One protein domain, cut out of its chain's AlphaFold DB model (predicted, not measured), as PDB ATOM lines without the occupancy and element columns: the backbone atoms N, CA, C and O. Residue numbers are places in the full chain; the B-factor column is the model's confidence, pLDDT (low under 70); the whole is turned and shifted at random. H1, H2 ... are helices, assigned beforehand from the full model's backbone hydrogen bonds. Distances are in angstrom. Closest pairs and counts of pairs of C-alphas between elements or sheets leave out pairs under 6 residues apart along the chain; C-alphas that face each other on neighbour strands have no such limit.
ATOM      1  N   SER A   2     213.105 254.521 314.524       84.12
ATOM      2  CA  SER A   2     213.267 253.158 315.047       84.12
ATOM      3  C   SER A   2     214.366 253.143 316.123       84.12
ATOM      4  O   SER A   2     215.284 253.969 316.077       84.12
ATOM      5  N   ASN A   3     214.309 252.206 317.082       87.88
ATOM      6  CA  ASN A   3     215.382 252.033 318.079       87.88
ATOM      7  C   ASN A   3     216.754 251.902 317.398       87.88
ATOM      8  O   ASN A   3     217.723 252.532 317.809       87.88
ATOM      9  N   LYS A   4     216.787 251.197 316.264       88.75
ATOM     10  CA  LYS A   4     217.975 250.996 315.436       88.75
ATOM     11  C   LYS A   4     218.551 252.287 314.847       88.75
ATOM     12  O   LYS A   4     219.764 252.468 314.859       88.75
ATOM     13  N   SER A   5     217.704 253.194 314.349       90.38
ATOM     14  CA  SER A   5     218.171 254.504 313.865       90.38
ATOM     15  C   SER A   5     218.819 255.302 315.000       90.38
ATOM     16  O   SER A   5     219.913 255.846 314.854       90.38
ATOM     17  N   THR A   6     218.193 255.284 316.179       91.94
ATOM     18  CA  THR A   6     218.692 255.988 317.368       91.94
ATOM     19  C   THR A   6     220.058 255.455 317.816       91.94
ATOM     20  O   THR A   6     220.958 256.240 318.113       91.94
ATOM     21  N   GLU A   7     220.245 254.133 317.805       92.69
ATOM     22  CA  GLU A   7     221.529 253.485 318.102       92.69
ATOM     23  C   GLU A   7     222.624 253.887 317.103       92.69
ATOM     24  O   GLU A   7     223.717 254.289 317.509       92.69
ATOM     25  N   LEU A   8     222.331 253.844 315.798       91.31
ATOM     26  CA  LEU A   8     223.294 254.215 314.756       91.31
ATOM     27  C   LEU A   8     223.686 255.695 314.837       91.31
ATOM     28  O   LEU A   8     224.869 256.018 314.737       91.31
ATOM     29  N   VAL A   9     222.730 256.591 315.097       92.38
ATOM     30  CA  VAL A   9     222.986 258.028 315.291       92.38
ATOM     31  C   VAL A   9     223.923 258.281 316.476       92.38
ATOM     32  O   VAL A   9     224.835 259.106 316.377       92.38
ATOM     33  N   GLN A  10     223.764 257.553 317.586       92.50
ATOM     34  CA  GLN A  10     224.686 257.663 318.721       92.50
ATOM     35  C   GLN A  10     226.095 257.157 318.388       92.50
ATOM     36  O   GLN A  10     227.080 257.684 318.918       92.50
ATOM     37  N   LEU A  11     226.206 256.156 317.510       92.75
ATOM     38  CA  LEU A  11     227.486 255.606 317.071       92.75
ATOM     39  C   LEU A  11     228.248 256.532 316.119       92.75
ATOM     40  O   LEU A  11     229.472 256.489 316.143       92.75
ATOM     41  N   VAL A  12     227.589 257.424 315.366       91.38
ATOM     42  CA  VAL A  12     228.266 258.360 314.438       91.38
ATOM     43  C   VAL A  12     229.404 259.130 315.118       91.38
ATOM     44  O   VAL A  12     230.485 259.267 314.552       91.38
ATOM     45  N   LYS A  13     229.183 259.605 316.351       86.00
ATOM     46  CA  LYS A  13     230.190 260.372 317.106       86.00
ATOM     47  C   LYS A  13     231.216 259.494 317.824       86.00
ATOM     48  O   LYS A  13     232.321 259.954 318.081       86.00
ATOM     49  N   LYS A  14     230.843 258.262 318.186       90.62
ATOM     50  CA  LYS A  14     231.667 257.370 319.019       90.62
ATOM     51  C   LYS A  14     232.556 256.445 318.191       90.62
ATOM     52  O   LYS A  14     233.713 256.246 318.536       90.62
ATOM     53  N   ASP A  15     231.995 255.851 317.144       91.88
ATOM     54  CA  ASP A  15     232.630 254.813 316.334       91.88
ATOM     55  C   ASP A  15     232.002 254.749 314.924       91.88
ATOM     56  O   ASP A  15     231.172 253.882 314.629       91.88
ATOM     57  N   PRO A  16     232.366 255.682 314.028       88.75
ATOM     58  CA  PRO A  16     231.778 255.753 312.694       88.75
ATOM     59  C   PRO A  16     232.058 254.530 311.812       88.75
ATOM     60  O   PRO A  16     231.275 254.256 310.905       88.75
ATOM     61  N   LYS A  17     233.116 253.753 312.087       88.88
ATOM     62  CA  LYS A  17     233.401 252.514 311.347       88.88
ATOM     63  C   LYS A  17     232.304 251.475 311.557       88.88
ATOM     64  O   LYS A  17     231.825 250.899 310.585       88.88
ATOM     65  N   LYS A  18     231.825 251.320 312.796       91.12
ATOM     66  CA  LYS A  18     230.705 250.415 313.102       91.12
ATOM     67  C   LYS A  18     229.407 250.824 312.417       91.12
ATOM     68  O   LYS A  18     228.621 249.955 312.054       91.12
ATOM     69  N   VAL A  19     229.179 252.125 312.214       88.62
ATOM     70  CA  VAL A  19     228.017 252.612 311.450       88.62
ATOM     71  C   VAL A  19     228.108 252.143 309.996       88.62
ATOM     72  O   VAL A  19     227.139 251.600 309.472       88.62
ATOM     73  N   ILE A  20     229.278 252.285 309.364       86.44
ATOM     74  CA  ILE A  20     229.513 251.835 307.982       86.44
ATOM     75  C   ILE A  20     229.337 250.313 307.870       86.44
ATOM     76  O   ILE A  20     228.615 249.842 306.992       86.44
ATOM     77  N   GLU A  21     229.951 249.537 308.768       88.75
ATOM     78  CA  GLU A  21     229.846 248.070 308.786       88.75
ATOM     79  C   GLU A  21     228.405 247.591 308.993       88.75
ATOM     80  O   GLU A  21     227.939 246.701 308.279       88.75
ATOM     81  N   ALA A  22     227.670 248.219 309.915       88.50
ATOM     82  CA  ALA A  22     226.277 247.877 310.182       88.50
ATOM     83  C   ALA A  22     225.375 248.112 308.962       88.50
ATOM     84  O   ALA A  22     224.404 247.377 308.778       88.50
ATOM     85  N   ILE A  23     225.687 249.115 308.140       84.75
ATOM     86  CA  ILE A  23     224.870 249.510 306.987       84.75
ATOM     87  C   ILE A  23     225.231 248.705 305.738       84.75
ATOM     88  O   ILE A  23     224.329 248.311 305.005       84.75
ATOM     89  N   LYS A  24     226.510 248.355 305.535       84.50
ATOM     90  CA  LYS A  24     226.956 247.509 304.408       84.50
ATOM     91  C   LYS A  24     226.219 246.166 304.318       84.50
ATOM     92  O   LYS A  24     226.048 245.643 303.224       84.50
ATOM     93  N   GLY A  25     225.785 245.611 305.450       80.25
ATOM     94  CA  GLY A  25     225.061 244.337 305.506       80.25
ATOM     95  C   GLY A  25     223.535 244.440 305.397       80.25
ATOM     96  O   GLY A  25     222.856 243.427 305.548       80.25
ATOM     97  N   GLN A  26     222.969 245.635 305.206       83.81
ATOM     98  CA  GLN A  26     221.524 245.859 305.277       83.81
ATOM     99  C   GLN A  26     220.959 246.384 303.962       83.81
ATOM    100  O   GLN A  26     221.620 247.103 303.216       83.81
ATOM    101  N   LYS A  27     219.693 246.050 303.691       86.12
ATOM    102  CA  LYS A  27     218.933 246.699 302.621       86.12
ATOM    103  C   LYS A  27     218.790 248.185 302.955       86.12
ATOM    104  O   LYS A  27     218.566 248.522 304.117       86.12
ATOM    105  N   TYR A  28     218.898 249.047 301.945       86.94
ATOM    106  CA  TYR A  28     218.725 250.487 302.116       86.94
ATOM    107  C   TYR A  28     217.413 250.817 302.837       86.94
ATOM    108  O   TYR A  28     216.338 250.374 302.425       86.94
ATOM    109  N   ASP A  29     217.529 251.631 303.881       87.94
ATOM    110  CA  ASP A  29     216.427 252.226 304.626       87.94
ATOM    111  C   ASP A  29     216.630 253.745 304.616       87.94
ATOM    112  O   ASP A  29     217.571 254.266 305.220       87.94
ATOM    113  N   GLU A  30     215.759 254.449 303.893       84.75
ATOM    114  CA  GLU A  30     215.840 255.897 303.682       84.75
ATOM    115  C   GLU A  30     215.803 256.688 304.995       84.75
ATOM    116  O   GLU A  30     216.506 257.692 305.128       84.75
ATOM    117  N   ALA A  31     215.015 256.238 305.976       86.88
ATOM    118  CA  ALA A  31     214.884 256.928 307.253       86.88
ATOM    119  C   ALA A  31     216.181 256.814 308.060       86.88
ATOM    120  O   ALA A  31     216.702 257.824 308.531       86.88
ATOM    121  N   ILE A  32     216.755 255.606 308.135       87.88
ATOM    122  CA  ILE A  32     218.060 255.390 308.776       87.88
ATOM    123  C   ILE A  32     219.134 256.223 308.073       87.88
ATOM    124  O   ILE A  32     219.955 256.862 308.732       87.88
ATOM    125  N   PHE A  33     219.118 256.255 306.738       87.50
ATOM    126  CA  PHE A  33     220.129 256.965 305.965       87.50
ATOM    127  C   PHE A  33     220.093 258.481 306.215       87.50
ATOM    128  O   PHE A  33     221.133 259.102 306.453       87.50
ATOM    129  N   LYS A  34     218.890 259.070 306.225       85.50
ATOM    130  CA  LYS A  34     218.663 260.492 306.528       85.50
ATOM    131  C   LYS A  34     219.037 260.851 307.961       85.50
ATOM    132  O   LYS A  34     219.680 261.881 308.172       85.50
ATOM    133  N   ASP A  35     218.680 260.010 308.927       89.38
ATOM    134  CA  ASP A  35     218.990 260.232 310.340       89.38
ATOM    135  C   ASP A  35     220.510 260.213 310.578       89.38
ATOM    136  O   ASP A  35     221.066 261.132 311.191       89.38
ATOM    137  N   VAL A  36     221.208 259.221 310.014       89.75
ATOM    138  CA  VAL A  36     222.673 259.104 310.083       89.75
ATOM    139  C   VAL A  36     223.357 260.278 309.377       89.75
ATOM    140  O   VAL A  36     224.253 260.892 309.957       89.75
ATOM    141  N   HIS A  37     222.921 260.652 308.169       89.00
ATOM    142  CA  HIS A  37     223.469 261.815 307.465       89.00
ATOM    143  C   HIS A  37     223.278 263.111 308.265       89.00
ATOM    144  O   HIS A  37     224.217 263.889 308.428       89.00
ATOM    145  N   THR A  38     222.085 263.329 308.822       90.19
ATOM    146  CA  THR A  38     221.790 264.506 309.652       90.19
ATOM    147  C   THR A  38     222.729 264.570 310.857       90.19
ATOM    148  O   THR A  38     223.291 265.628 311.146       90.19
ATOM    149  N   ALA A  39     222.974 263.436 311.517       91.38
ATOM    150  CA  ALA A  39     223.910 263.353 312.634       91.38
ATOM    151  C   ALA A  39     225.352 263.701 312.223       91.38
ATOM    152  O   ALA A  39     226.040 264.423 312.948       91.38
ATOM    153  N   VAL A  40     225.803 263.250 311.047       89.50
ATOM    154  CA  VAL A  40     227.121 263.593 310.478       89.50
ATOM    155  C   VAL A  40     227.232 265.092 310.198       89.50
ATOM    156  O   VAL A  40     228.232 265.722 310.551       89.50
ATOM    157  N   MET A  41     226.193 265.693 309.614       90.50
ATOM    158  CA  MET A  41     226.177 267.121 309.280       90.50
ATOM    159  C   MET A  41     226.144 268.034 310.515       90.50
ATOM    160  O   MET A  41     226.547 269.193 310.433       90.50
ATOM    161  N   GLN A  42     225.753 267.517 311.680       92.69
ATOM    162  CA  GLN A  42     225.829 268.238 312.956       92.69
ATOM    163  C   GLN A  42     227.228 268.222 313.595       92.69
ATOM    164  O   GLN A  42     227.498 269.034 314.481       92.69
ATOM    165  N   VAL A  43     228.136 267.329 313.185       88.62
ATOM    166  CA  VAL A  43     229.506 267.288 313.732       88.62
ATOM    167  C   VAL A  43     230.307 268.464 313.190       88.62
ATOM    168  O   VAL A  43     230.390 268.617 311.978       88.62
ATOM    169  N   HIS A  44     230.876 269.309 314.049       89.69
ATOM    170  CA  HIS A  44     231.596 270.511 313.618       89.69
ATOM    171  C   HIS A  44     232.866 270.152 312.808       89.69
ATOM    172  O   HIS A  44     233.628 269.306 313.271       89.69
ATOM    173  N   PRO A  45     233.163 270.788 311.652       86.81
ATOM    174  CA  PRO A  45     234.245 270.332 310.766       86.81
ATOM    175  C   PRO A  45     235.650 270.376 311.384       86.81
ATOM    176  O   PRO A  45     236.506 269.574 311.037       86.81
ATOM    177  N   SER A  46     235.891 271.291 312.325       85.56
ATOM    178  CA  SER A  46     237.174 271.402 313.043       85.56
ATOM    179  C   SER A  46     237.293 270.471 314.257       85.56
ATOM    180  O   SER A  46     238.276 270.554 314.989       85.56
ATOM    181  N   SER A  47     236.283 269.643 314.539       89.19
ATOM    182  CA  SER A  47     236.265 268.817 315.744       89.19
ATOM    183  C   SER A  47     237.055 267.514 315.572       89.19
ATOM    184  O   SER A  47     237.270 267.015 314.462       89.19
ATOM    185  N   SER A  48     237.487 266.932 316.693       87.69
ATOM    186  CA  SER A  48     238.184 265.638 316.698       87.69
ATOM    187  C   SER A  48     237.300 264.493 316.170       87.69
ATOM    188  O   SER A  48     237.780 263.557 315.528       87.69
ATOM    189  N   GLU A  49     235.989 264.614 316.358       88.69
ATOM    190  CA  GLU A  49     234.958 263.715 315.851       88.69
ATOM    191  C   GLU A  49     234.861 263.788 314.322       88.69
ATOM    192  O   GLU A  49     234.777 262.745 313.678       88.69
ATOM    193  N   TRP A  50     234.957 264.979 313.715       88.12
ATOM    194  CA  TRP A  50     235.007 265.100 312.252       88.12
ATOM    195  C   TRP A  50     236.248 264.425 311.671       88.12
ATOM    196  O   TRP A  50     236.156 263.673 310.701       88.12
ATOM    197  N   LYS A  51     237.409 264.613 312.312       86.31
ATOM    198  CA  LYS A  51     238.641 263.907 311.934       86.31
ATOM    199  C   LYS A  51     238.459 262.387 312.015       86.31
ATOM    200  O   LYS A  51     238.951 261.663 311.155       86.31
ATOM    201  N   THR A  52     237.717 261.908 313.011       87.50
ATOM    202  CA  THR A  52     237.417 260.481 313.191       87.50
ATOM    203  C   THR A  52     236.475 259.958 312.103       87.50
ATOM    204  O   THR A  52     236.763 258.923 311.509       87.50
ATOM    205  N   LEU A  53     235.408 260.698 311.776       86.31
ATOM    206  CA  LEU A  53     234.504 260.398 310.655       86.31
ATOM    207  C   LEU A  53     235.262 260.298 309.331       86.31
ATOM    208  O   LEU A  53     235.108 259.335 308.581       86.31
ATOM    209  N   ARG A  54     236.131 261.271 309.065       85.00
ATOM    210  CA  ARG A  54     236.940 261.309 307.850       85.00
ATOM    211  C   ARG A  54     237.922 260.138 307.779       85.00
ATOM    212  O   ARG A  54     237.994 259.467 306.755       85.00
ATOM    213  N   ASN A  55     238.629 259.850 308.871       85.69
ATOM    214  CA  ASN A  55     239.563 258.720 308.954       85.69
ATOM    215  C   ASN A  55     238.864 257.356 308.853       85.69
ATOM    216  O   ASN A  55     239.493 256.366 308.488       85.69
ATOM    217  N   ALA A  56     237.575 257.291 309.185       85.31
ATOM    218  CA  ALA A  56     236.747 256.110 308.978       85.31
ATOM    219  C   ALA A  56     236.279 255.946 307.523       85.31
ATOM    220  O   ALA A  56     235.579 254.983 307.239       85.31
ATOM    221  N   ASN A  57     236.659 256.858 306.619       84.12
ATOM    222  CA  ASN A  57     236.208 256.899 305.232       84.12
ATOM    223  C   ASN A  57     234.678 256.872 305.123       84.12
ATOM    224  O   ASN A  57     234.100 256.079 304.381       84.12
ATOM    225  N   PHE A  58     234.004 257.753 305.871       81.88
ATOM    226  CA  PHE A  58     232.540 257.786 305.929       81.88
ATOM    227  C   PHE A  58     231.861 257.998 304.564       81.88
ATOM    228  O   PHE A  58     230.667 257.771 304.434       81.88
ATOM    229  N   TYR A  59     232.604 258.351 303.512       81.38
ATOM    230  CA  TYR A  59     232.119 258.328 302.130       81.38
ATOM    231  C   TYR A  59     231.631 256.943 301.667       81.38
ATOM    232  O   TYR A  59     230.703 256.872 300.860       81.38
ATOM    233  N   GLU A  60     232.198 255.849 302.193       83.12
ATOM    234  CA  GLU A  60     231.786 254.474 301.859       83.12
ATOM    235  C   GLU A  60     230.316 254.207 302.184       83.12
ATOM    236  O   GLU A  60     229.669 253.395 301.528       83.12
ATOM    237  N   PHE A  61     229.769 254.936 303.156       84.31
ATOM    238  CA  PHE A  61     228.353 254.906 303.487       84.31
ATOM    239  C   PHE A  61     227.470 255.217 302.267       84.31
ATOM    240  O   PHE A  61     226.560 254.448 301.969       84.31
ATOM    241  N   TYR A  62     227.781 256.279 301.511       86.81
ATOM    242  CA  TYR A  62     227.030 256.680 300.309       86.81
ATOM    243  C   TYR A  62     227.238 255.719 299.135       86.81
ATOM    244  O   TYR A  62     226.304 255.458 298.379       86.81
ATOM    245  N   GLN A  63     228.433 255.133 299.007       86.38
ATOM    246  CA  GLN A  63     228.764 254.221 297.904       86.38
ATOM    247  C   GLN A  63     227.907 252.958 297.886       86.38
ATOM    248  O   GLN A  63     227.593 252.467 296.804       86.38
ATOM    249  N   THR A  64     227.498 252.455 299.055       85.06
ATOM    250  CA  THR A  64     226.632 251.264 299.141       85.06
ATOM    251  C   THR A  64     225.346 251.411 298.325       85.06
ATOM    252  O   THR A  64     224.830 250.424 297.808       85.06
ATOM    253  N   VAL A  65     224.861 252.641 298.151       85.31
ATOM    254  CA  VAL A  65     223.705 252.959 297.307       85.31
ATOM    255  C   VAL A  65     224.168 253.460 295.943       85.31
ATOM    256  O   VAL A  65     223.721 252.972 294.906       85.31
ATOM    257  N   LEU A  66     225.107 254.408 295.927       89.44
ATOM    258  CA  LEU A  66     225.473 255.145 294.720       89.44
ATOM    259  C   LEU A  66     226.314 254.374 293.722       89.44
ATOM    260  O   LEU A  66     226.350 254.786 292.567       89.44
ATOM    261  N   LEU A  67     226.913 253.247 294.100       89.00
ATOM    262  CA  LEU A  67     227.611 252.328 293.192       89.00
ATOM    263  C   LEU A  67     226.910 250.964 293.062       89.00
ATOM    264  O   LEU A  67     227.365 250.123 292.300       89.00
ATOM    265  N   SER A  68     225.796 250.748 293.768       88.00
ATOM    266  CA  SER A  68     225.009 249.518 293.660       88.00
ATOM    267  C   SER A  68     224.098 249.522 292.435       88.00
ATOM    268  O   SER A  68     223.260 250.416 292.292       88.00
ATOM    269  N   ASP A  69     224.187 248.477 291.615       87.69
ATOM    270  CA  ASP A  69     223.313 248.246 290.454       87.69
ATOM    271  C   ASP A  69     221.835 248.043 290.832       87.69
ATOM    272  O   ASP A  69     220.964 248.057 289.970       87.69
ATOM    273  N   GLN A  70     221.522 247.878 292.123       87.06
ATOM    274  CA  GLN A  70     220.142 247.736 292.604       87.06
ATOM    275  C   GLN A  70     219.325 249.030 292.502       87.06
ATOM    276  O   GLN A  70     218.097 248.980 292.561       87.06
ATOM    277  N   TYR A  71     219.993 250.179 292.391       87.81
ATOM    278  CA  TYR A  71     219.351 251.488 292.323       87.81
ATOM    279  C   TYR A  71     219.729 252.171 291.019       87.81
ATOM    280  O   TYR A  71     220.868 252.605 290.864       87.81
ATOM    281  N   GLU A  72     218.774 252.291 290.102       88.69
ATOM    282  CA  GLU A  72     218.923 253.133 288.911       88.69
ATOM    283  C   GLU A  72     219.242 254.577 289.323       88.69
ATOM    284  O   GLU A  72     218.718 255.076 290.325       88.69
ATOM    285  N   ILE A  73     220.073 255.275 288.547       88.44
ATOM    286  CA  ILE A  73     220.453 256.663 288.842       88.44
ATOM    287  C   ILE A  73     219.251 257.612 288.755       88.44
ATOM    288  O   ILE A  73     219.235 258.668 289.381       88.44
ATOM    289  N   SER A  74     218.228 257.226 287.989       86.69
ATOM    290  CA  SER A  74     216.947 257.924 287.855       86.69
ATOM    291  C   SER A  74     216.024 257.725 289.064       86.69
ATOM    292  O   SER A  74     215.031 258.443 289.196       86.69
ATOM    293  N   SER A  75     216.328 256.767 289.948       90.25
ATOM    294  CA  SER A  75     215.491 256.458 291.105       90.25
ATOM    295  C   SER A  75     215.541 257.570 292.154       90.25
ATOM    296  O   SER A  75     216.583 258.177 292.407       90.25
ATOM    297  N   SER A  76     214.412 257.801 292.832       87.44
ATOM    298  CA  SER A  76     214.325 258.770 293.933       87.44
ATOM    299  C   SER A  76     215.353 258.486 295.030       87.44
ATOM    300  O   SER A  76     215.979 259.410 295.543       87.44
ATOM    301  N   THR A  77     215.577 257.209 295.346       87.62
ATOM    302  CA  THR A  77     216.591 256.753 296.301       87.62
ATOM    303  C   THR A  77     217.991 257.211 295.909       87.62
ATOM    304  O   THR A  77     218.677 257.835 296.719       87.62
ATOM    305  N   TRP A  78     218.416 256.935 294.673       92.19
ATOM    306  CA  TRP A  78     219.751 257.315 294.216       92.19
ATOM    307  C   TRP A  78     219.921 258.835 294.228       92.19
ATOM    308  O   TRP A  78     220.899 259.335 294.780       92.19
ATOM    309  N   ILE A  79     218.930 259.575 293.713       89.19
ATOM    310  CA  ILE A  79     218.939 261.045 293.661       89.19
ATOM    311  C   ILE A  79     219.099 261.643 295.063       89.19
ATOM    312  O   ILE A  79     219.926 262.535 295.271       89.19
ATOM    313  N   GLN A  80     218.350 261.132 296.043       88.31
ATOM    314  CA  GLN A  80     218.466 261.586 297.423       88.31
ATOM    315  C   GLN A  80     219.860 261.314 297.990       88.31
ATOM    316  O   GLN A  80     220.472 262.225 298.542       88.31
ATOM    317  N   VAL A  81     220.400 260.103 297.837       88.81
ATOM    318  CA  VAL A  81     221.726 259.780 298.385       88.81
ATOM    319  C   VAL A  81     222.834 260.575 297.690       88.81
ATOM    320  O   VAL A  81     223.759 261.038 298.358       88.81
ATOM    321  N   ALA A  82     222.716 260.822 296.384       89.19
ATOM    322  CA  ALA A  82     223.662 261.624 295.615       89.19
ATOM    323  C   ALA A  82     223.673 263.083 296.094       89.19
ATOM    324  O   ALA A  82     224.737 263.681 296.254       89.19
ATOM    325  N   LYS A  83     222.499 263.634 296.426       89.19
ATOM    326  CA  LYS A  83     222.361 264.957 297.047       89.19
ATOM    327  C   LYS A  83     223.053 265.022 298.410       89.19
ATOM    328  O   LYS A  83     223.818 265.947 298.660       89.19
ATOM    329  N   LEU A  84     222.843 264.013 299.259       88.62
ATOM    330  CA  LEU A  84     223.493 263.929 300.570       88.62
ATOM    331  C   LEU A  84     225.023 263.803 300.440       88.62
ATOM    332  O   LEU A  84     225.760 264.443 301.191       88.62
ATOM    333  N   GLN A  85     225.519 263.031 299.466       89.19
ATOM    334  CA  GLN A  85     226.957 262.953 299.195       89.19
ATOM    335  C   GLN A  85     227.508 264.305 298.725       89.19
ATOM    336  O   GLN A  85     228.562 264.721 299.207       89.19
ATOM    337  N   ALA A  86     226.808 265.001 297.825       87.62
ATOM    338  CA  ALA A  86     227.197 266.328 297.356       87.62
ATOM    339  C   ALA A  86     227.302 267.334 298.517       87.62
ATOM    340  O   ALA A  86     228.297 268.053 298.628       87.62
ATOM    341  N   ASP A  87     226.327 267.344 299.428       86.00
ATOM    342  CA  ASP A  87     226.336 268.224 300.602       86.00
ATOM    343  C   ASP A  87     227.502 267.905 301.553       86.00
ATOM    344  O   ASP A  87     228.200 268.811 302.024       86.00
ATOM    345  N   TYR A  88     227.767 266.616 301.792       86.12
ATOM    346  CA  TYR A  88     228.912 266.167 302.584       86.12
ATOM    347  C   TYR A  88     230.245 266.573 301.934       86.12
ATOM    348  O   TYR A  88     231.141 267.085 302.607       86.12
ATOM    349  N   TYR A  89     230.356 266.415 300.614       86.06
ATOM    350  CA  TYR A  89     231.542 266.770 299.842       86.06
ATOM    351  C   TYR A  89     231.851 268.267 299.905       86.06
ATOM    352  O   TYR A  89     232.970 268.665 300.233       86.06
ATOM    353  N   LYS A  90     230.835 269.105 299.664       86.12
ATOM    354  CA  LYS A  90     230.935 270.566 299.759       86.12
ATOM    355  C   LYS A  90     231.487 271.011 301.110       86.12
ATOM    356  O   LYS A  90     232.273 271.955 301.187       86.12
ATOM    357  N   ARG A  91     231.053 270.333 302.173       85.25
ATOM    358  CA  ARG A  91     231.462 270.620 303.546       85.25
ATOM    359  C   ARG A  91     232.896 270.189 303.842       85.25
ATOM    360  O   ARG A  91     233.600 270.909 304.543       85.25
ATOM    361  N   ASP A  92     233.335 269.038 303.339       84.00
ATOM    362  CA  ASP A  92     234.719 268.600 303.550       84.00
ATOM    363  C   ASP A  92     235.714 269.486 302.788       84.00
ATOM    364  O   ASP A  92     236.713 269.919 303.368       84.00
ATOM    365  N   LEU A  93     235.383 269.849 301.539       83.38
ATOM    366  CA  LEU A  93     236.168 270.794 300.740       83.38
ATOM    367  C   LEU A  93     236.366 272.131 301.457       83.38
ATOM    368  O   LEU A  93     237.490 272.629 301.528       83.38
ATOM    369  N   SER A  94     235.287 272.714 301.991       83.38
ATOM    370  CA  SER A  94     235.356 274.022 302.650       83.38
ATOM    371  C   SER A  94     236.176 273.995 303.938       83.38
ATOM    372  O   SER A  94     236.761 275.009 304.310       83.38
ATOM    373  N   ALA A  95     236.246 272.843 304.606       82.19
ATOM    374  CA  ALA A  95     236.950 272.700 305.870       82.19
ATOM    375  C   ALA A  95     238.441 272.350 305.719       82.19
ATOM    376  O   ALA A  95     239.228 272.733 306.584       82.19
ATOM    377  N   HIS A  96     238.849 271.626 304.667       73.25
ATOM    378  CA  HIS A  96     240.195 271.029 304.611       73.25
ATOM    379  C   HIS A  96     240.937 271.156 303.268       73.25
ATOM    380  O   HIS A  96     242.047 270.630 303.157       73.25
ATOM    381  N   GLY A  97     240.372 271.838 302.265       72.81
ATOM    382  CA  GLY A  97     240.997 272.000 300.946       72.81
ATOM    383  C   GLY A  97     241.123 270.695 300.143       72.81
ATOM    384  O   GLY A  97     240.549 269.665 300.501       72.81
ATOM    385  N   ASN A  98     241.878 270.739 299.038       62.66
ATOM    386  CA  ASN A  98     242.021 269.639 298.073       62.66
ATOM    387  C   ASN A  98     242.808 268.451 298.650       62.66
ATOM    388  O   ASN A  98     244.010 268.320 298.430       62.66
ATOM    389  N   ASN A  99     242.135 267.559 299.372       61.97
ATOM    390  CA  ASN A  99     242.691 266.263 299.754       61.97
ATOM    391  C   ASN A  99     242.224 265.167 298.782       61.97
ATOM    392  O   ASN A  99     241.114 265.226 298.267       61.97
ATOM    393  N   ALA A 100     243.070 264.159 298.547       55.56
ATOM    394  CA  ALA A 100     242.902 263.174 297.471       55.56
ATOM    395  C   ALA A 100     241.760 262.153 297.672       55.56
ATOM    396  O   ALA A 100     241.145 261.731 296.699       55.56
ATOM    397  N   GLY A 101     241.427 261.776 298.913       66.12
ATOM    398  CA  GLY A 101     240.414 260.738 299.188       66.12
ATOM    399  C   GLY A 101     239.007 261.048 298.640       66.12
ATOM    400  O   GLY A 101     238.403 260.192 297.999       66.12
ATOM    401  N   PRO A 102     238.486 262.274 298.824       68.81
ATOM    402  CA  PRO A 102     237.223 262.689 298.218       68.81
ATOM    403  C   PRO A 102     237.233 262.670 296.670       68.81
ATOM    404  O   PRO A 102     236.186 262.462 296.055       68.81
ATOM    405  N   ILE A 103     238.391 262.861 296.025       74.06
ATOM    406  CA  ILE A 103     238.512 262.962 294.559       74.06
ATOM    407  C   ILE A 103     238.224 261.619 293.885       74.06
ATOM    408  O   ILE A 103     237.334 261.549 293.042       74.06
ATOM    409  N   GLU A 104     238.907 260.548 294.304       78.19
ATOM    410  CA  GLU A 104     238.728 259.199 293.735       78.19
ATOM    411  C   GLU A 104     237.267 258.735 293.808       78.19
ATOM    412  O   GLU A 104     236.744 258.100 292.891       78.19
ATOM    413  N   GLN A 105     236.578 259.106 294.887       77.94
ATOM    414  CA  GLN A 105     235.188 258.724 295.103       77.94
ATOM    415  C   GLN A 105     234.218 259.472 294.206       77.94
ATOM    416  O   GLN A 105     233.252 258.881 293.716       77.94
ATOM    417  N   MET A 106     234.480 260.753 293.951       80.69
ATOM    418  CA  MET A 106     233.683 261.461 292.966       80.69
ATOM    419  C   MET A 106     233.931 260.894 291.568       80.69
ATOM    420  O   MET A 106     232.971 260.703 290.830       80.69
ATOM    421  N   THR A 107     235.172 260.528 291.226       81.69
ATOM    422  CA  THR A 107     235.495 259.879 289.944       81.69
ATOM    423  C   THR A 107     234.664 258.615 289.714       81.69
ATOM    424  O   THR A 107     234.089 258.453 288.639       81.69
ATOM    425  N   LEU A 108     234.522 257.744 290.721       84.38
ATOM    426  CA  LEU A 108     233.673 256.551 290.612       84.38
ATOM    427  C   LEU A 108     232.195 256.898 290.378       84.38
ATOM    428  O   LEU A 108     231.543 256.275 289.537       84.38
ATOM    429  N   LEU A 109     231.676 257.913 291.075       85.44
ATOM    430  CA  LEU A 109     230.302 258.380 290.892       85.44
ATOM    431  C   LEU A 109     230.070 258.933 289.478       85.44
ATOM    432  O   LEU A 109     229.082 258.588 288.834       85.44
ATOM    433  N   ILE A 110     230.993 259.753 288.974       83.38
ATOM    434  CA  ILE A 110     230.903 260.347 287.634       83.38
ATOM    435  C   ILE A 110     230.990 259.259 286.564       83.38
ATOM    436  O   ILE A 110     230.196 259.268 285.624       83.38
ATOM    437  N   ASN A 111     231.889 258.285 286.732       82.12
ATOM    438  CA  ASN A 111     231.984 257.133 285.839       82.12
ATOM    439  C   ASN A 111     230.655 256.378 285.765       82.12
ATOM    440  O   ASN A 111     230.208 256.012 284.677       82.12
ATOM    441  N   ARG A 112     229.987 256.188 286.908       87.44
ATOM    442  CA  ARG A 112     228.658 255.576 286.927       87.44
ATOM    443  C   ARG A 112     227.631 256.424 286.177       87.44
ATOM    444  O   ARG A 112     226.950 255.891 285.305       87.44
ATOM    445  N   ILE A 113     227.548 257.723 286.469       85.19
ATOM    446  CA  ILE A 113     226.629 258.652 285.787       85.19
ATOM    447  C   ILE A 113     226.839 258.579 284.267       85.19
ATOM    448  O   ILE A 113     225.888 258.393 283.513       85.19
ATOM    449  N   SER A 114     228.094 258.632 283.819       78.75
ATOM    450  CA  SER A 114     228.465 258.530 282.407       78.75
ATOM    451  C   SER A 114     228.027 257.224 281.754       78.75
ATOM    452  O   SER A 114     227.563 257.230 280.613       78.75
ATOM    453  N   ASN A 115     228.153 256.099 282.459       82.88
ATOM    454  CA  ASN A 115     227.764 254.795 281.930       82.88
ATOM    455  C   ASN A 115     226.234 254.616 281.876       82.88
ATOM    456  O   ASN A 115     225.728 253.947 280.975       82.88
ATOM    457  N   SER A 116     225.480 255.297 282.740       84.75
ATOM    458  CA  SER A 116     224.011 255.247 282.813       84.75
ATOM    459  C   SER A 116     223.308 256.225 281.852       84.75
ATOM    460  O   SER A 116     222.313 256.877 282.173       84.75
ATOM    461  N   ARG A 117     223.791 256.306 280.604       76.94
ATOM    462  CA  ARG A 117     223.337 257.266 279.573       76.94
ATOM    463  C   ARG A 117     221.831 257.316 279.340       76.94
ATOM    464  O   ARG A 117     221.301 258.380 279.029       76.94
ATOM    465  N   HIS A 118     221.172 256.163 279.387       76.56
ATOM    466  CA  HIS A 118     219.748 256.043 279.072       76.56
ATOM    467  C   HIS A 118     218.888 256.507 280.252       76.56
ATOM    468  O   HIS A 118     217.848 257.121 280.043       76.56
ATOM    469  N   GLU A 119     219.372 256.302 281.476       81.75
ATOM    470  CA  GLU A 119     218.698 256.696 282.711       81.75
ATOM    471  C   GLU A 119     218.749 258.217 282.925       81.75
ATOM    472  O   GLU A 119     217.769 258.801 283.376       81.75
ATOM    473  N   ILE A 120     219.831 258.902 282.519       79.25
ATOM    474  CA  ILE A 120     219.883 260.383 282.527       79.25
ATOM    475  C   ILE A 120     218.769 260.970 281.647       79.25
ATOM    476  O   ILE A 120     218.139 261.964 282.002       79.25
ATOM    477  N   LEU A 121     218.490 260.337 280.504       73.75
ATOM    478  CA  LEU A 121     217.430 260.761 279.588       73.75
ATOM    479  C   LEU A 121     216.026 260.433 280.107       73.75
ATOM    480  O   LEU A 121     215.047 260.807 279.477       73.75
ATOM    481  N   THR A 122     215.861 259.737 281.220       79.38
ATOM    482  CA  THR A 122     214.538 259.518 281.829       79.38
ATOM    483  C   THR A 122     214.441 260.123 283.223       79.38
ATOM    484  O   THR A 122     213.360 260.150 283.804       79.38
ATOM    485  N   MET A 123     215.544 260.682 283.719       85.19
ATOM    486  CA  MET A 123     215.648 261.340 285.009       85.19
ATOM    487  C   MET A 123     214.781 262.605 285.074       85.19
ATOM    488  O   MET A 123     214.703 263.377 284.112       85.19
ATOM    489  N   GLY A 124     214.130 262.812 286.222       86.38
ATOM    490  CA  GLY A 124     213.374 264.030 286.514       86.38
ATOM    491  C   GLY A 124     214.271 265.225 286.854       86.38
ATOM    492  O   GLY A 124     215.456 265.061 287.150       86.38
ATOM    493  N   ASP A 125     213.680 266.423 286.870       84.88
ATOM    494  CA  ASP A 125     214.379 267.703 287.084       84.88
ATOM    495  C   ASP A 125     215.244 267.712 288.365       84.88
ATOM    496  O   ASP A 125     216.351 268.249 288.362       84.88
ATOM    497  N   GLU A 126     214.789 267.069 289.448       86.50
ATOM    498  CA  GLU A 126     215.560 266.976 290.699       86.50
ATOM    499  C   GLU A 126     216.864 266.182 290.529       86.50
ATOM    500  O   GLU A 126     217.904 266.586 291.045       86.50
ATOM    501  N   GLY A 127     216.840 265.077 289.783       85.88
ATOM    502  CA  GLY A 127     218.043 264.285 289.540       85.88
ATOM    503  C   GLY A 127     219.043 265.019 288.648       85.88
ATOM    504  O   GLY A 127     220.241 265.017 288.927       85.88
ATOM    505  N   VAL A 128     218.542 265.736 287.635       83.50
ATOM    506  CA  VAL A 128     219.365 266.600 286.776       83.50
ATOM    507  C   VAL A 128     220.052 267.688 287.607       83.50
ATOM    508  O   VAL A 128     221.253 267.912 287.454       83.50
ATOM    509  N   GLU A 129     219.330 268.317 288.534       84.94
ATOM    510  CA  GLU A 129     219.882 269.321 289.449       84.94
ATOM    511  C   GLU A 129     220.960 268.737 290.380       84.94
ATOM    512  O   GLU A 129     221.970 269.389 290.647       84.94
ATOM    513  N   VAL A 130     220.796 267.499 290.853       86.75
ATOM    514  CA  VAL A 130     221.816 266.823 291.672       86.75
ATOM    515  C   VAL A 130     223.082 266.537 290.862       86.75
ATOM    516  O   VAL A 130     224.178 266.842 291.335       86.75
ATOM    517  N   ILE A 131     222.952 266.039 289.627       84.81
ATOM    518  CA  ILE A 131     224.097 265.864 288.714       84.81
ATOM    519  C   ILE A 131     224.781 267.214 288.460       84.81
ATOM    520  O   ILE A 131     226.008 267.302 288.509       84.81
ATOM    521  N   ARG A 132     224.001 268.286 288.267       81.62
ATOM    522  CA  ARG A 132     224.515 269.648 288.057       81.62
ATOM    523  C   ARG A 132     225.373 270.127 289.228       81.62
ATOM    524  O   ARG A 132     226.430 270.711 288.991       81.62
ATOM    525  N   ARG A 133     224.951 269.853 290.468       84.25
ATOM    526  CA  ARG A 133     225.705 270.173 291.695       84.25
ATOM    527  C   ARG A 133     226.971 269.338 291.846       84.25
ATOM    528  O   ARG A 133     227.983 269.867 292.285       84.25
ATOM    529  N   ILE A 134     226.927 268.057 291.482       83.62
ATOM    530  CA  ILE A 134     228.112 267.189 291.495       83.62
ATOM    531  C   ILE A 134     229.171 267.717 290.517       83.62
ATOM    532  O   ILE A 134     230.343 267.814 290.874       83.62
ATOM    533  N   ASP A 135     228.744 268.128 289.322       78.88
ATOM    534  CA  ASP A 135     229.617 268.712 288.298       78.88
ATOM    535  C   ASP A 135     230.210 270.075 288.722       78.88
ATOM    536  O   ASP A 135     231.300 270.444 288.295       78.88
ATOM    537  N   GLU A 136     229.534 270.829 289.600       78.19
ATOM    538  CA  GLU A 136     230.022 272.127 290.103       78.19
ATOM    539  C   GLU A 136     231.240 272.022 291.034       78.19
ATOM    540  O   GLU A 136     231.910 273.029 291.256       78.19
ATOM    541  N   PHE A 137     231.562 270.844 291.582       75.38
ATOM    542  CA  PHE A 137     232.640 270.731 292.572       75.38
ATOM    543  C   PHE A 137     234.062 270.884 292.008       75.38
ATOM    544  O   PHE A 137     235.012 270.846 292.785       75.38
ATOM    545  N   ASP A 138     234.241 271.078 290.695       62.34
ATOM    546  CA  ASP A 138     235.523 271.360 290.009       62.34
ATOM    547  C   ASP A 138     236.654 270.330 290.234       62.34
ATOM    548  O   ASP A 138     237.764 270.469 289.720       62.34
ATOM    549  N   ILE A 139     236.345 269.230 290.922       58.19
ATOM    550  CA  ILE A 139     237.204 268.068 291.196       58.19
ATOM    551  C   ILE A 139     237.770 267.490 289.895       58.19
ATOM    552  O   ILE A 139     238.885 266.979 289.852       58.19
ATOM    553  N   ILE A 140     236.977 267.604 288.832       49.66
ATOM    554  CA  ILE A 140     237.136 266.932 287.547       49.66
ATOM    555  C   ILE A 140     237.845 267.840 286.530       49.66
ATOM    556  O   ILE A 140     238.499 267.347 285.618       49.66
ATOM    557  N   ARG A 141     237.822 269.174 286.709       50.84
ATOM    558  CA  ARG A 141     238.582 270.099 285.841       50.84
ATOM    559  C   ARG A 141     240.096 269.908 285.945       50.84
ATOM    560  O   ARG A 141     240.818 270.307 285.036       50.84
ATOM    561  N   ASN A 142     240.566 269.270 287.017       49.47
ATOM    562  CA  ASN A 142     241.978 268.972 287.230       49.47
ATOM    563  C   ASN A 142     242.403 267.572 286.739       49.47
ATOM    564  O   ASN A 142     243.604 267.301 286.729       49.47
ATOM    565  N   SER A 143     241.483 266.699 286.291       48.81
ATOM    566  CA  SER A 143     241.833 265.436 285.620       48.81
ATOM    567  C   SER A 143     241.650 265.570 284.102       48.81
ATOM    568  O   SER A 143     240.552 265.583 283.552       48.81
ATOM    569  N   THR A 144     242.759 265.662 283.367       45.16
ATOM    570  CA  THR A 144     242.744 265.803 281.897       45.16
ATOM    571  C   THR A 144     242.168 264.584 281.163       45.16
ATOM    572  O   THR A 144     241.848 264.682 279.980       45.16
ATOM    573  N   ALA A 145     242.011 263.447 281.849       45.91
ATOM    574  CA  ALA A 145     241.502 262.198 281.285       45.91
ATOM    575  C   ALA A 145     239.970 262.171 281.101       45.91
ATOM    576  O   ALA A 145     239.482 261.437 280.242       45.91
ATOM    577  N   ASP A 146     239.220 263.001 281.835       50.97
ATOM    578  CA  ASP A 146     237.760 262.851 281.971       50.97
ATOM    579  C   ASP A 146     236.947 263.931 281.229       50.97
ATOM    580  O   ASP A 146     235.714 263.900 281.201       50.97
ATOM    581  N   LEU A 147     237.618 264.870 280.551       49.53
ATOM    582  CA  LEU A 147     236.991 265.971 279.803       49.53
ATOM    583  C   LEU A 147     235.952 265.521 278.739       49.53
ATOM    584  O   LEU A 147     234.908 266.167 278.623       49.53
ATOM    585  N   PRO A 148     236.162 264.418 277.986       49.09
ATOM    586  CA  PRO A 148     235.157 263.840 277.081       49.09
ATOM    587  C   PRO A 148     233.847 263.440 277.769       49.09
ATOM    588  O   PRO A 148     232.758 263.660 277.240       49.09
ATOM    589  N   MET A 149     233.965 262.842 278.954       53.66
ATOM    590  CA  MET A 149     232.848 262.336 279.743       53.66
ATOM    591  C   MET A 149     232.028 263.491 280.326       53.66
ATOM    592  O   MET A 149     230.800 263.480 280.264       53.66
ATOM    593  N   LEU A 150     232.715 264.522 280.815       56.12
ATOM    594  CA  LEU A 150     232.108 265.751 281.318       56.12
ATOM    595  C   LEU A 150     231.284 266.475 280.259       56.12
ATOM    596  O   LEU A 150     230.135 266.825 280.505       56.12
ATOM    597  N   LEU A 151     231.848 266.663 279.064       55.81
ATOM    598  CA  LEU A 151     231.147 267.326 277.968       55.81
ATOM    599  C   LEU A 151     229.900 266.540 277.538       55.81
ATOM    600  O   LEU A 151     228.879 267.160 277.256       55.81
ATOM    601  N   ASP A 152     229.940 265.202 277.543       53.94
ATOM    602  CA  ASP A 152     228.770 264.351 277.261       53.94
ATOM    603  C   ASP A 152     227.664 264.538 278.318       53.94
ATOM    604  O   ASP A 152     226.493 264.688 277.967       53.94
ATOM    605  N   ILE A 153     228.025 264.597 279.605       55.34
ATOM    606  CA  ILE A 153     227.077 264.836 280.704       55.34
ATOM    607  C   ILE A 153     226.513 266.262 280.632       55.34
ATOM    608  O   ILE A 153     225.292 266.427 280.619       55.34
ATOM    609  N   SER A 154     227.363 267.289 280.517       58.69
ATOM    610  CA  SER A 154     226.936 268.690 280.443       58.69
ATOM    611  C   SER A 154     226.025 268.935 279.240       58.69
ATOM    612  O   SER A 154     224.976 269.544 279.392       58.69
ATOM    613  N   VAL A 155     226.356 268.411 278.056       55.91
ATOM    614  CA  VAL A 155     225.510 268.530 276.855       55.91
ATOM    615  C   VAL A 155     224.136 267.890 277.060       55.91
ATOM    616  O   VAL A 155     223.130 268.446 276.631       55.91
ATOM    617  N   ARG A 156     224.051 266.739 277.731       57.22
ATOM    618  CA  ARG A 156     222.766 266.059 277.971       57.22
ATOM    619  C   ARG A 156     221.913 266.766 279.015       57.22
ATOM    620  O   ARG A 156     220.698 266.833 278.848       57.22
ATOM    621  N   VAL A 157     222.549 267.313 280.049       57.50
ATOM    622  CA  VAL A 157     221.900 268.197 281.025       57.50
ATOM    623  C   VAL A 157     221.374 269.455 280.322       57.50
ATOM    624  O   VAL A 157     220.224 269.831 280.531       57.50
ATOM    625  N   LEU A 158     222.154 270.035 279.401       54.97
ATOM    626  CA  LEU A 158     221.754 271.192 278.589       54.97
ATOM    627  C   LEU A 158     220.566 270.892 277.662       54.97
ATOM    628  O   LEU A 158     219.656 271.707 277.563       54.97
ATOM    629  N   LEU A 159     220.514 269.710 277.035       50.94
ATOM    630  CA  LEU A 159     219.385 269.287 276.186       50.94
ATOM    631  C   LEU A 159     218.059 269.109 276.959       50.94
ATOM    632  O   LEU A 159     217.011 268.934 276.341       50.94
ATOM    633  N   ARG A 160     218.101 269.132 278.297       54.69
ATOM    634  CA  ARG A 160     216.948 268.996 279.202       54.69
ATOM    635  C   ARG A 160     216.586 270.291 279.935       54.69
ATOM    636  O   ARG A 160     215.519 270.352 280.543       54.69
ATOM    637  N   ALA A 161     217.454 271.300 279.918       48.75
ATOM    638  CA  ALA A 161     217.290 272.504 280.722       48.75
ATOM    639  C   ALA A 161     216.171 273.412 280.180       48.75
ATOM    640  O   ALA A 161     216.104 273.708 278.989       48.75
TER     641      ALA A 161
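AT A GLANCE: This is residues 2 to 161 of the 456 residues of the protein "MYND-type domain-containing protein" of Thanatephorus cucumeris (strain AG1-IB / isolate 7/3/14) (UniProt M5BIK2). The domain is a slab of helices in two rows, H2, H5 and H7 in one row over H3, H6 and H9 in the other, the chain passing between them as it advances along the longest axis. H1 closes one end and H10 the other, with short H4 beside H1 and H2 and short H8 at the H10 end. The printed part has 160 residues with ten named helices, H1 to H10 in chain order, and no named strand; the class is all helix. It is compact, with a radius of gyration of the C-alphas of 15.9 A and spans of 45 by 32 by 23 A.

IN THESE COORDINATES: H1, residues 3 to 14, begins at C-alpha 3 at (215.382, 252.033, 318.079) and is 17.2 A long. H2 is residues 16 to 24, H3 residues 30 to 42, 18.4 A long, H4 residues 48 to 55 and H5 residues 60 to 66. H6, residues 76 to 96, is the longest at 30.6 A, from C-alpha 76 at (214.325, 258.770, 293.933). H7, residues 100 to 115, is 23.3 A long. H8 is residues 117 to 120 and H9 residues 125 to 135. H10, residues 147 to 158, is 16.2 A long and ends at C-alpha 158 at (221.754, 271.192, 278.589).

HOW THE PARTS SIT: H1 touches H3 at a shallow tilt of 28 degrees, the same way, closest at the C-alphas of Ser 5 and Ile 32, 5.2 A apart. H1 and H2 form a helical hairpin. H4 touches H1 about perpendicular, at 80 degrees, closest at the C-alphas of Glu 49 and Lys 13, 6.0 A apart. H2 touches H5 at a shallow tilt of 28 degrees, with the C-alphas of Ile 20 and Phe 61 closest at 5.6 A. H5 and H6 form a helical hairpin, closest at the C-alphas of Leu 66 and Trp 78, 6.1 A. H6 touches H9, the same way at 29 degrees, closest at the C-alphas of Ile 79 and Gly 127, 5.3 A. H7 and H9 are near each other. H10 only just touches H7, closest at the C-alphas of Met 149 and Ser 114, 6.4 A. H8 is close to H10 but not clearly touching it, the closest C-alphas, Ile 120 and Arg 156, being 7.8 A apart. H1 and H10 are apart. Each O i to N i+4 pair is within hydrogen-bond range in H2, H3, H4, H6, H9 and H10, against 6 of 8 in H1, 2 of 3 in H5 and 11 of 12 in H7; H8 is too short for such a pair.

THE WHOLE: The C-alphas farthest apart, Asn 3 and Thr 144, are 47.4 A apart. The printed part has no cut, and its long link is H9 to H10. Mean pLDDT of the printed part is 80.2; residues 98 to 102 and 138 to 161 are under 70.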